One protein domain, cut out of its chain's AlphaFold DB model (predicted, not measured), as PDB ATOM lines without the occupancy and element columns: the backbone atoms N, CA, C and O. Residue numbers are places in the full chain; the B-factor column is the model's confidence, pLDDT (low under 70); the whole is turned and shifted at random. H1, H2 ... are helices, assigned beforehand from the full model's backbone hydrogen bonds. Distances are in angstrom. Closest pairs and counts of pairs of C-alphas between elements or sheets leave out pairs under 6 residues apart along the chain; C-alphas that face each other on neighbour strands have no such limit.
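Overview. This is residues 26 to 58 and 67 to 108 of the 109 residues of an uncharacterized protein of Saccharothrix sp. ALI-22-I (UniProt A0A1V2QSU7). The long helix H3 makes a corner with H4, and H1 and H2 pack inside the corner, H1 between H2 and H4. The printed part has 75 residues with four named helices, H1 to H4 along the chain; it is all helix and compact, with a radius of gyration of the C-alphas of 12.9 A and spans of 38 by 26 by 18 A.

Arrangement. H3, residues 69 to 90, touches H2, residues 46 to 56, with residues 74 to 82 alone, closest at C-alphas 75 and 54, 5.5 A, at a steep tilt of 61 degrees. H1, residues 30 to 38, touches H4, residues 93 to 106, closest at C-alphas 36 and 103, 5.6 A. H2 and H4 are apart. In H1, H2, H3 and H4 every O i to N i+4 pair is within hydrogen-bond range.

Along the chain. H3 is 31.3 A long from first to last C-alpha and begins at C-alpha 69 at (147.291, 148.254, 234.219); H4 is 20.2 A long and ends at C-alpha 106 at (125.156, 126.832, 217.665).

Size, cuts and confidence. Residues 59 to 66 are not printed; C-alphas 58 and 67 are 13.9 A apart. Residues 57, 58 and 67 have pLDDT under 70.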
ATOM      1  N   LEU A  26     147.701 121.947 221.337       94.50
ATOM      2  CA  LEU A  26     147.492 122.340 222.732       94.50
ATOM      3  C   LEU A  26     146.170 123.088 222.929       94.50
ATOM      4  O   LEU A  26     145.435 122.795 223.867       94.50
ATOM      5  N   LEU A  27     145.863 124.040 222.047       96.31
ATOM      6  CA  LEU A  27     144.656 124.873 222.109       96.31
ATOM      7  C   LEU A  27     143.614 124.476 221.054       96.31
ATOM      8  O   LEU A  27     142.697 125.241 220.742       96.31
ATOM      9  N   ARG A  28     143.729 123.271 220.486       95.00
ATOM     10  CA  ARG A  28     142.785 122.772 219.484       95.00
ATOM     11  C   ARG A  28     141.398 122.586 220.096       95.00
ATOM     12  O   ARG A  28     141.219 121.753 220.976       95.00
ATOM     13  N   GLY A  29     140.408 123.310 219.582       95.00
ATOM     14  CA  GLY A  29     139.046 123.303 220.126       95.00
ATOM     15  C   GLY A  29     138.794 124.374 221.190       95.00
ATOM     16  O   GLY A  29     137.678 124.476 221.694       95.00
ATOM     17  N   PHE A  30     139.803 125.180 221.550       97.25
ATOM     18  CA  PHE A  30     139.656 126.194 222.597       97.25
ATOM     19  C   PHE A  30     138.651 127.282 222.206       97.25
ATOM     20  O   PHE A  30     137.825 127.689 223.018       97.25
ATOM     21  N   ARG A  31     138.664 127.727 220.943       95.94
ATOM     22  CA  ARG A  31     137.702 128.723 220.450       95.94
ATOM     23  C   ARG A  31     136.271 128.193 220.530       95.94
ATOM     24  O   ARG A  31     135.383 128.905 220.981       95.94
ATOM     25  N   GLU A  32     136.052 126.962 220.092       96.12
ATOM     26  CA  GLU A  32     134.756 126.287 220.114       96.12
ATOM     27  C   GLU A  32     134.241 126.158 221.552       96.12
ATOM     28  O   GLU A  32     133.090 126.495 221.825       96.12
ATOM     29  N   TRP A  33     135.122 125.779 222.482       96.94
ATOM     30  CA  TRP A  33     134.814 125.717 223.911       96.94
ATOM     31  C   TRP A  33     134.395 127.087 224.478       96.94
ATOM     32  O   TRP A  33     133.405 127.173 225.206       96.94
ATOM     33  N   LEU A  34     135.069 128.177 224.084       96.06
ATOM     34  CA  LEU A  34     134.681 129.541 224.475       96.06
ATOM     35  C   LEU A  34     133.311 129.948 223.913       96.06
ATOM     36  O   LEU A  34     132.519 130.569 224.619       96.06
ATOM     37  N   LEU A  35     133.017 129.607 222.655       94.38
ATOM     38  CA  LEU A  35     131.738 129.933 222.013       94.38
ATOM     39  C   LEU A  35     130.563 129.190 222.649       94.38
ATOM     40  O   LEU A  35     129.515 129.792 222.871       94.38
ATOM     41  N   VAL A  36     130.753 127.914 222.995       94.62
ATOM     42  CA  VAL A  36     129.766 127.132 223.751       94.62
ATOM     43  C   VAL A  36     129.461 127.800 225.087       94.62
ATOM     44  O   VAL A  36     128.301 128.044 225.402       94.62
ATOM     45  N   ARG A  37     130.495 128.199 225.837       91.50
ATOM     46  CA  ARG A  37     130.324 128.898 227.118       91.50
ATOM     47  C   ARG A  37     129.619 130.253 226.976       91.50
ATOM     48  O   ARG A  37     128.881 130.650 227.873       91.50
ATOM     49  N   LEU A  38     129.840 130.958 225.869       90.62
ATOM     50  CA  LEU A  38     129.157 132.218 225.556       90.62
ATOM     51  C   LEU A  38     127.708 132.014 225.079       90.62
ATOM     52  O   LEU A  38     126.916 132.952 225.134       90.62
ATOM     53  N   GLY A  39     127.347 130.811 224.627       90.06
ATOM     54  CA  GLY A  39     125.996 130.463 224.181       90.06
ATOM     55  C   GLY A  39     125.592 131.065 222.831       90.06
ATOM     56  O   GLY A  39     124.418 131.022 222.470       90.06
ATOM     57  N   TYR A  40     126.530 131.644 222.077       86.44
ATOM     58  CA  TYR A  40     126.279 132.178 220.738       86.44
ATOM     59  C   TYR A  40     127.513 132.032 219.843       86.44
ATOM     60  O   TYR A  40     128.656 132.004 220.305       86.44
ATOM     61  N   ASN A  41     127.284 131.964 218.531       87.94
ATOM     62  CA  ASN A  41     128.356 131.889 217.546       87.94
ATOM     63  C   ASN A  41     128.945 133.281 217.248       87.94
ATOM     64  O   ASN A  41     128.243 134.291 217.253       87.94
ATOM     65  N   SER A  42     130.245 133.350 216.969       88.75
ATOM     66  CA  SER A  42     130.951 134.603 216.692       88.75
ATOM     67  C   SER A  42     132.142 134.371 215.769       88.75
ATOM     68  O   SER A  42     132.842 133.366 215.883       88.75
ATOM     69  N   SER A  43     132.417 135.324 214.878       88.94
ATOM     70  CA  SER A  43     133.601 135.311 214.005       88.94
ATOM     71  C   SER A  43     134.893 135.728 214.716       88.94
ATOM     72  O   SER A  43     135.965 135.648 214.119       88.94
ATOM     73  N   LEU A  44     134.809 136.159 215.980       91.44
ATOM     74  CA  LEU A  44     135.970 136.546 216.773       91.44
ATOM     75  C   LEU A  44     136.927 135.363 216.988       91.44
ATOM     76  O   LEU A  44     136.513 134.206 217.131       91.44
ATOM     77  N   ASP A  45     138.221 135.673 217.029       93.25
ATOM     78  CA  ASP A  45     139.244 134.715 217.427       93.25
ATOM     79  C   ASP A  45     139.213 134.493 218.950       93.25
ATOM     80  O   ASP A  45     138.656 135.297 219.701       93.25
ATOM     81  N   TRP A  46     139.832 133.410 219.426       95.94
ATOM     82  CA  TRP A  46     139.796 133.061 220.850       95.94
ATOM     83  C   TRP A  46     140.339 134.178 221.753       95.94
ATOM     84  O   TRP A  46     139.832 134.357 222.857       95.94
ATOM     85  N   SER A  47     141.314 134.975 221.296       94.44
ATOM     86  CA  SER A  47     141.890 136.033 222.131       94.44
ATOM     87  C   SER A  47     140.922 137.200 222.327       94.44
ATOM     88  O   SER A  47     140.832 137.736 223.431       94.44
ATOM     89  N   ALA A  48     140.126 137.547 221.315       91.94
ATOM     90  CA  ALA A  48     139.053 138.525 221.459       91.94
ATOM     91  C   ALA A  48     137.873 137.981 222.287       91.94
ATOM     92  O   ALA A  48     137.269 138.729 223.057       91.94
ATOM     93  N   LEU A  49     137.563 136.682 222.189       93.50
ATOM     94  CA  LEU A  49     136.536 136.043 223.026       93.50
ATOM     95  C   LEU A  49     136.919 136.039 224.514       93.50
ATOM     96  O   LEU A  49     136.077 136.340 225.355       93.50
ATOM     97  N   CYS A  50     138.187 135.776 224.843       93.38
ATOM     98  CA  CYS A  50     138.687 135.867 226.217       93.38
ATOM     99  C   CYS A  50     138.583 137.295 226.778       93.38
ATOM    100  O   CYS A  50     138.164 137.462 227.921       93.38
ATOM    101  N   LEU A  51     138.891 138.331 225.983       90.69
ATOM    102  CA  LEU A  51     138.676 139.727 226.400       90.69
ATOM    103  C   LEU A  51     137.204 140.016 226.658       90.69
ATOM    104  O   LEU A  51     136.858 140.668 227.641       90.69
ATOM    105  N   ARG A  52     136.335 139.516 225.780       89.06
ATOM    106  CA  ARG A  52     134.901 139.660 225.963       89.06
ATOM    107  C   ARG A  52     134.456 139.010 227.270       89.06
ATOM    108  O   ARG A  52     133.810 139.681 228.053       89.06
ATOM    109  N   LEU A  53     134.885 137.791 227.578       88.88
ATOM    110  CA  LEU A  53     134.587 137.152 228.866       88.88
ATOM    111  C   LEU A  53     135.180 137.907 230.069       88.88
ATOM    112  O   LEU A  53     134.530 137.997 231.107       88.88
ATOM    113  N   ALA A  54     136.374 138.490 229.928       88.19
ATOM    114  CA  ALA A  54     137.025 139.261 230.988       88.19
ATOM    115  C   ALA A  54     136.295 140.573 231.329       88.19
ATOM    116  O   ALA A  54     136.360 141.027 232.473       88.19
ATOM    117  N   PHE A  55     135.602 141.177 230.355       83.00
ATOM    118  CA  PHE A  55     134.961 142.490 230.503       83.00
ATOM    119  C   PHE A  55     133.427 142.478 230.382       83.00
ATOM    120  O   PHE A  55     132.784 143.442 230.780       83.00
ATOM    121  N   GLU A  56     132.795 141.405 229.900       71.25
ATOM    122  CA  GLU A  56     131.326 141.269 229.824       71.25
ATOM    123  C   GLU A  56     130.692 141.105 231.217       71.25
ATOM    124  O   GLU A  56     129.521 141.437 231.405       71.25
ATOM    125  N   VAL A  57     131.491 140.726 232.226       54.12
ATOM    126  CA  VAL A  57     131.132 140.836 233.656       54.12
ATOM    127  C   VAL A  57     130.931 142.303 234.077       54.12
ATOM    128  O   VAL A  57     130.185 142.593 235.008       54.12
ATOM    129  N   GLU A  58     131.532 143.251 233.357       49.28
ATOM    130  CA  GLU A  58     131.585 144.674 233.684       49.28
ATOM    131  C   GLU A  58     130.654 145.514 232.793       49.28
ATOM    132  O   GLU A  58     131.041 146.541 232.232       49.28
ATOM    133  N   VAL A  67     143.659 151.220 228.164       65.38
ATOM    134  CA  VAL A  67     143.503 150.032 229.016       65.38
ATOM    135  C   VAL A  67     144.392 150.162 230.252       65.38
ATOM    136  O   VAL A  67     145.617 150.239 230.137       65.38
ATOM    137  N   SER A  68     143.777 150.230 231.434       77.12
ATOM    138  CA  SER A  68     144.520 150.426 232.677       77.12
ATOM    139  C   SER A  68     145.395 149.201 232.969       77.12
ATOM    140  O   SER A  68     145.142 148.092 232.485       77.12
ATOM    141  N   VAL A  69     146.431 149.372 233.791       78.56
ATOM    142  CA  VAL A  69     147.291 148.254 234.219       78.56
ATOM    143  C   VAL A  69     146.458 147.152 234.891       78.56
ATOM    144  O   VAL A  69     146.705 145.964 234.691       78.56
ATOM    145  N   GLU A  70     145.417 147.531 235.631       81.75
ATOM    146  CA  GLU A  70     144.475 146.626 236.287       81.75
ATOM    147  C   GLU A  70     143.606 145.871 235.278       81.75
ATOM    148  O   GLU A  70     143.383 144.672 235.448       81.75
ATOM    149  N   GLN A  71     143.151 146.537 234.212       82.81
ATOM    150  CA  GLN A  71     142.403 145.890 233.132       82.81
ATOM    151  C   GLN A  71     143.282 144.895 232.369       82.81
ATOM    152  O   GLN A  71     142.837 143.781 232.090       82.81
ATOM    153  N   HIS A  72     144.544 145.244 232.097       84.81
ATOM    154  CA  HIS A  72     145.512 144.311 231.521       84.81
ATOM    155  C   HIS A  72     145.734 143.098 232.421       84.81
ATOM    156  O   HIS A  72     145.616 141.967 231.952       84.81
ATOM    157  N   LYS A  73     145.982 143.318 233.715       86.94
ATOM    158  CA  LYS A  73     146.168 142.234 234.681       86.94
ATOM    159  C   LYS A  73     144.945 141.320 234.743       86.94
ATOM    160  O   LYS A  73     145.091 140.112 234.618       86.94
ATOM    161  N   ARG A  74     143.739 141.884 234.853       88.25
ATOM    162  CA  ARG A  74     142.492 141.107 234.872       88.25
ATOM    163  C   ARG A  74     142.313 140.286 233.599       88.25
ATOM    164  O   ARG A  74     141.921 139.124 233.677       88.25
ATOM    165  N   ALA A  75     142.577 140.879 232.439       90.38
ATOM    166  CA  ALA A  75     142.470 140.183 231.165       90.38
ATOM    167  C   ALA A  75     143.461 139.011 231.084       90.38
ATOM    168  O   ALA A  75     143.095 137.934 230.621       90.38
ATOM    169  N   VAL A  76     144.691 139.196 231.576       92.25
ATOM    170  CA  VAL A  76     145.707 138.137 231.662       92.25
ATOM    171  C   VAL A  76     145.281 137.036 232.639       92.25
ATOM    172  O   VAL A  76     145.321 135.863 232.273       92.25
ATOM    173  N   ASP A  77     144.821 137.394 233.838       93.19
ATOM    174  CA  ASP A  77     144.355 136.436 234.848       93.19
ATOM    175  C   ASP A  77     143.176 135.605 234.310       93.19
ATOM    176  O   ASP A  77     143.167 134.378 234.410       93.19
ATOM    177  N   THR A  78     142.216 136.265 233.653       94.25
ATOM    178  CA  THR A  78     141.064 135.602 233.022       94.25
ATOM    179  C   THR A  78     141.506 134.680 231.891       94.25
ATOM    180  O   THR A  78     141.021 133.557 231.785       94.25
ATOM    181  N   LEU A  79     142.442 135.122 231.049       95.69
ATOM    182  CA  LEU A  79     142.970 134.317 229.953       95.69
ATOM    183  C   LEU A  79     143.594 133.014 230.452       95.69
ATOM    184  O   LEU A  79     143.271 131.951 229.925       95.69
ATOM    185  N   PHE A  80     144.461 133.080 231.462       95.62
ATOM    186  CA  PHE A  80     145.092 131.878 232.002       95.62
ATOM    187  C   PHE A  80     144.096 130.967 232.721       95.62
ATOM    188  O   PHE A  80     144.199 129.754 232.562       95.62
ATOM    189  N   ALA A  81     143.106 131.521 233.428       96.56
ATOM    190  CA  ALA A  81     142.042 130.724 234.036       96.56
ATOM    191  C   ALA A  81     141.231 129.958 232.975       96.56
ATOM    192  O   ALA A  81     141.051 128.748 233.087       96.56
ATOM    193  N   LEU A  82     140.824 130.627 231.889       97.06
ATOM    194  CA  LEU A  82     140.084 129.992 230.793       97.06
ATOM    195  C   LEU A  82     140.894 128.889 230.104       97.06
ATOM    196  O   LEU A  82     140.340 127.847 229.761       97.06
ATOM    197  N   VAL A  83     142.195 129.107 229.896       97.25
ATOM    198  CA  VAL A  83     143.077 128.090 229.307       97.25
ATOM    199  C   VAL A  83     143.235 126.892 230.241       97.25
ATOM    200  O   VAL A  83     143.151 125.760 229.776       97.25
ATOM    201  N   ASP A  84     143.434 127.112 231.540       97.25
ATOM    202  CA  ASP A  84     143.578 126.027 232.519       97.25
ATOM    203  C   ASP A  84     142.299 125.182 232.638       97.25
ATOM    204  O   ASP A  84     142.340 123.947 232.586       97.25
ATOM    205  N   GLU A  85     141.141 125.844 232.691       96.56
ATOM    206  CA  GLU A  85     139.833 125.187 232.667       96.56
ATOM    207  C   GLU A  85     139.638 124.365 231.387       96.56
ATOM    208  O   GLU A  85     139.272 123.189 231.456       96.56
ATOM    209  N   PHE A  86     139.943 124.943 230.221       97.19
ATOM    210  CA  PHE A  86     139.859 124.234 228.949       97.19
ATOM    211  C   PHE A  86     140.774 123.008 228.914       97.19
ATOM    212  O   PHE A  86     140.331 121.928 228.532       97.19
ATOM    213  N   LEU A  87     142.037 123.138 229.326       95.06
ATOM    214  CA  LEU A  87     142.979 122.016 229.333       95.06
ATOM    215  C   LEU A  87     142.568 120.925 230.327       95.06
ATOM    216  O   LEU A  87     142.899 119.756 230.118       95.06
ATOM    217  N   THR A  88     141.854 121.285 231.392       95.88
ATOM    218  CA  THR A  88     141.261 120.328 232.331       95.88
ATOM    219  C   THR A  88     140.091 119.584 231.694       95.88
ATOM    220  O   THR A  88     140.048 118.355 231.743       95.88
ATOM    221  N   ASP A  89     139.176 120.302 231.044       93.69
ATOM    222  CA  ASP A  89     138.023 119.706 230.367       93.69
ATOM    223  C   ASP A  89     138.425 118.866 229.147       93.69
ATOM    224  O   ASP A  89     137.875 117.788 228.936       93.69
ATOM    225  N   ALA A  90     139.414 119.308 228.369       90.62
ATOM    226  CA  ALA A  90     139.891 118.621 227.170       90.62
ATOM    227  C   ALA A  90     140.545 117.259 227.465       90.62
ATOM    228  O   ALA A  90     140.634 116.413 226.576       90.62
ATOM    229  N   ARG A  91     140.979 117.020 228.711       91.44
ATOM    230  CA  ARG A  91     141.481 115.711 229.166       91.44
ATOM    231  C   ARG A  91     140.369 114.689 229.381       91.44
ATOM    232  O   ARG A  91     140.673 113.502 229.464       91.44
ATOM    233  N   ASP A  92     139.115 115.125 229.476       94.19
ATOM    234  CA  ASP A  92     137.947 114.257 229.583       94.19
ATOM    235  C   ASP A  92     137.284 114.098 228.199       94.19
ATOM    236  O   ASP A  92     136.638 115.029 227.698       94.19
ATOM    237  N   PRO A  93     137.388 112.914 227.560       90.31
ATOM    238  CA  PRO A  93     136.818 112.687 226.235       90.31
ATOM    239  C   PRO A  93     135.300 112.895 226.172       90.31
ATOM    240  O   PRO A  93     134.781 113.284 225.124       90.31
ATOM    241  N   HIS A  94     134.573 112.651 227.268       92.44
ATOM    242  CA  HIS A  94     133.123 112.830 227.300       92.44
ATOM    243  C   HIS A  94     132.744 114.308 227.316       92.44
ATOM    244  O   HIS A  94     131.835 114.707 226.582       92.44
ATOM    245  N   LYS A  95     133.461 115.126 228.096       92.25
ATOM    246  CA  LYS A  95     133.281 116.584 228.093       92.25
ATOM    247  C   LYS A  95     133.642 117.184 226.742       92.25
ATOM    248  O   LYS A  95     132.871 117.978 226.206       92.25
ATOM    249  N   LEU A  96     134.754 116.749 226.152       91.69
ATOM    250  CA  LEU A  96     135.182 117.234 224.844       91.69
ATOM    251  C   LEU A  96     134.160 116.889 223.746       91.69
ATOM    252  O   LEU A  96     133.799 117.741 222.934       91.69
ATOM    253  N   ALA A  97     133.629 115.663 223.751       92.81
ATOM    254  CA  ALA A  97     132.585 115.252 222.814       92.81
ATOM    255  C   ALA A  97     131.252 115.990 223.040       92.81
ATOM    256  O   ALA A  97     130.531 116.277 222.083       92.81
ATOM    257  N   ALA A  98     130.892 116.293 224.291       93.62
ATOM    258  CA  ALA A  98     129.719 117.108 224.601       93.62
ATOM    259  C   ALA A  98     129.875 118.542 224.072       93.62
ATOM    260  O   ALA A  98     128.982 119.010 223.369       93.62
ATOM    261  N   MET A  99     131.033 119.170 224.303       95.38
ATOM    262  CA  MET A  99     131.351 120.512 223.809       95.38
ATOM    263  C   MET A  99     131.206 120.609 222.285       95.38
ATOM    264  O   MET A  99     130.508 121.492 221.792       95.38
ATOM    265  N   TYR A 100     131.771 119.666 221.520       94.62
ATOM    266  CA  TYR A 100     131.651 119.713 220.058       94.62
ATOM    267  C   TYR A 100     130.213 119.531 219.555       94.62
ATOM    268  O   TYR A 100     129.840 120.150 218.559       94.62
ATOM    269  N   ARG A 101     129.387 118.717 220.230       94.44
ATOM    270  CA  ARG A 101     127.959 118.582 219.883       94.44
ATOM    271  C   ARG A 101     127.199 119.883 220.125       94.44
ATOM    272  O   ARG A 101     126.390 120.283 219.293       94.44
ATOM    273  N   GLU A 102     127.469 120.544 221.244       94.06
ATOM    274  CA  GLU A 102     126.845 121.825 221.568       94.06
ATOM    275  C   GLU A 102     127.275 122.914 220.581       94.06
ATOM    276  O   GLU A 102     126.430 123.616 220.026       94.06
ATOM    277  N   TYR A 103     128.563 122.970 220.242       93.38
ATOM    278  CA  TYR A 103     129.075 123.883 219.225       93.38
ATOM    279  C   TYR A 103     128.409 123.677 217.853       93.38
ATOM    280  O   TYR A 103     128.029 124.645 217.196       93.38
ATOM    281  N   GLN A 104     128.208 122.425 217.427       92.12
ATOM    282  CA  GLN A 104     127.498 122.123 216.179       92.12
ATOM    283  C   GLN A 104     126.061 122.657 216.189       92.12
ATOM    284  O   GLN A 104     125.593 123.173 215.174       92.12
ATOM    285  N   SER A 105     125.376 122.595 217.334       92.44
ATOM    286  CA  SER A 105     124.022 123.146 217.464       92.44
ATOM    287  C   SER A 105     124.000 124.669 217.272       92.44
ATOM    288  O   SER A 105     123.152 125.175 216.540       92.44
ATOM    289  N   LEU A 106     125.000 125.379 217.812       88.75
ATOM    290  CA  LEU A 106     125.156 126.832 217.665       88.75
ATOM    291  C   LEU A 106     125.486 127.266 216.230       88.75
ATOM    292  O   LEU A 106     125.184 128.391 215.848       88.75
ATOM    293  N   ALA A 107     126.119 126.400 215.436       78.50
ATOM    294  CA  ALA A 107     126.478 126.694 214.048       78.50
ATOM    295  C   ALA A 107     125.312 126.517 213.055       78.50
ATOM    296  O   ALA A 107     125.456 126.859 211.883       78.50
ATOM    297  N   THR A 108     124.180 125.961 213.501       76.25
ATOM    298  CA  THR A 108     123.025 125.637 212.643       76.25
ATOM    299  C   THR A 108     121.915 126.701 212.721       76.25
ATOM    300  O   THR A 108     120.811 126.477 212.226       76.25
TER     301      THR A 108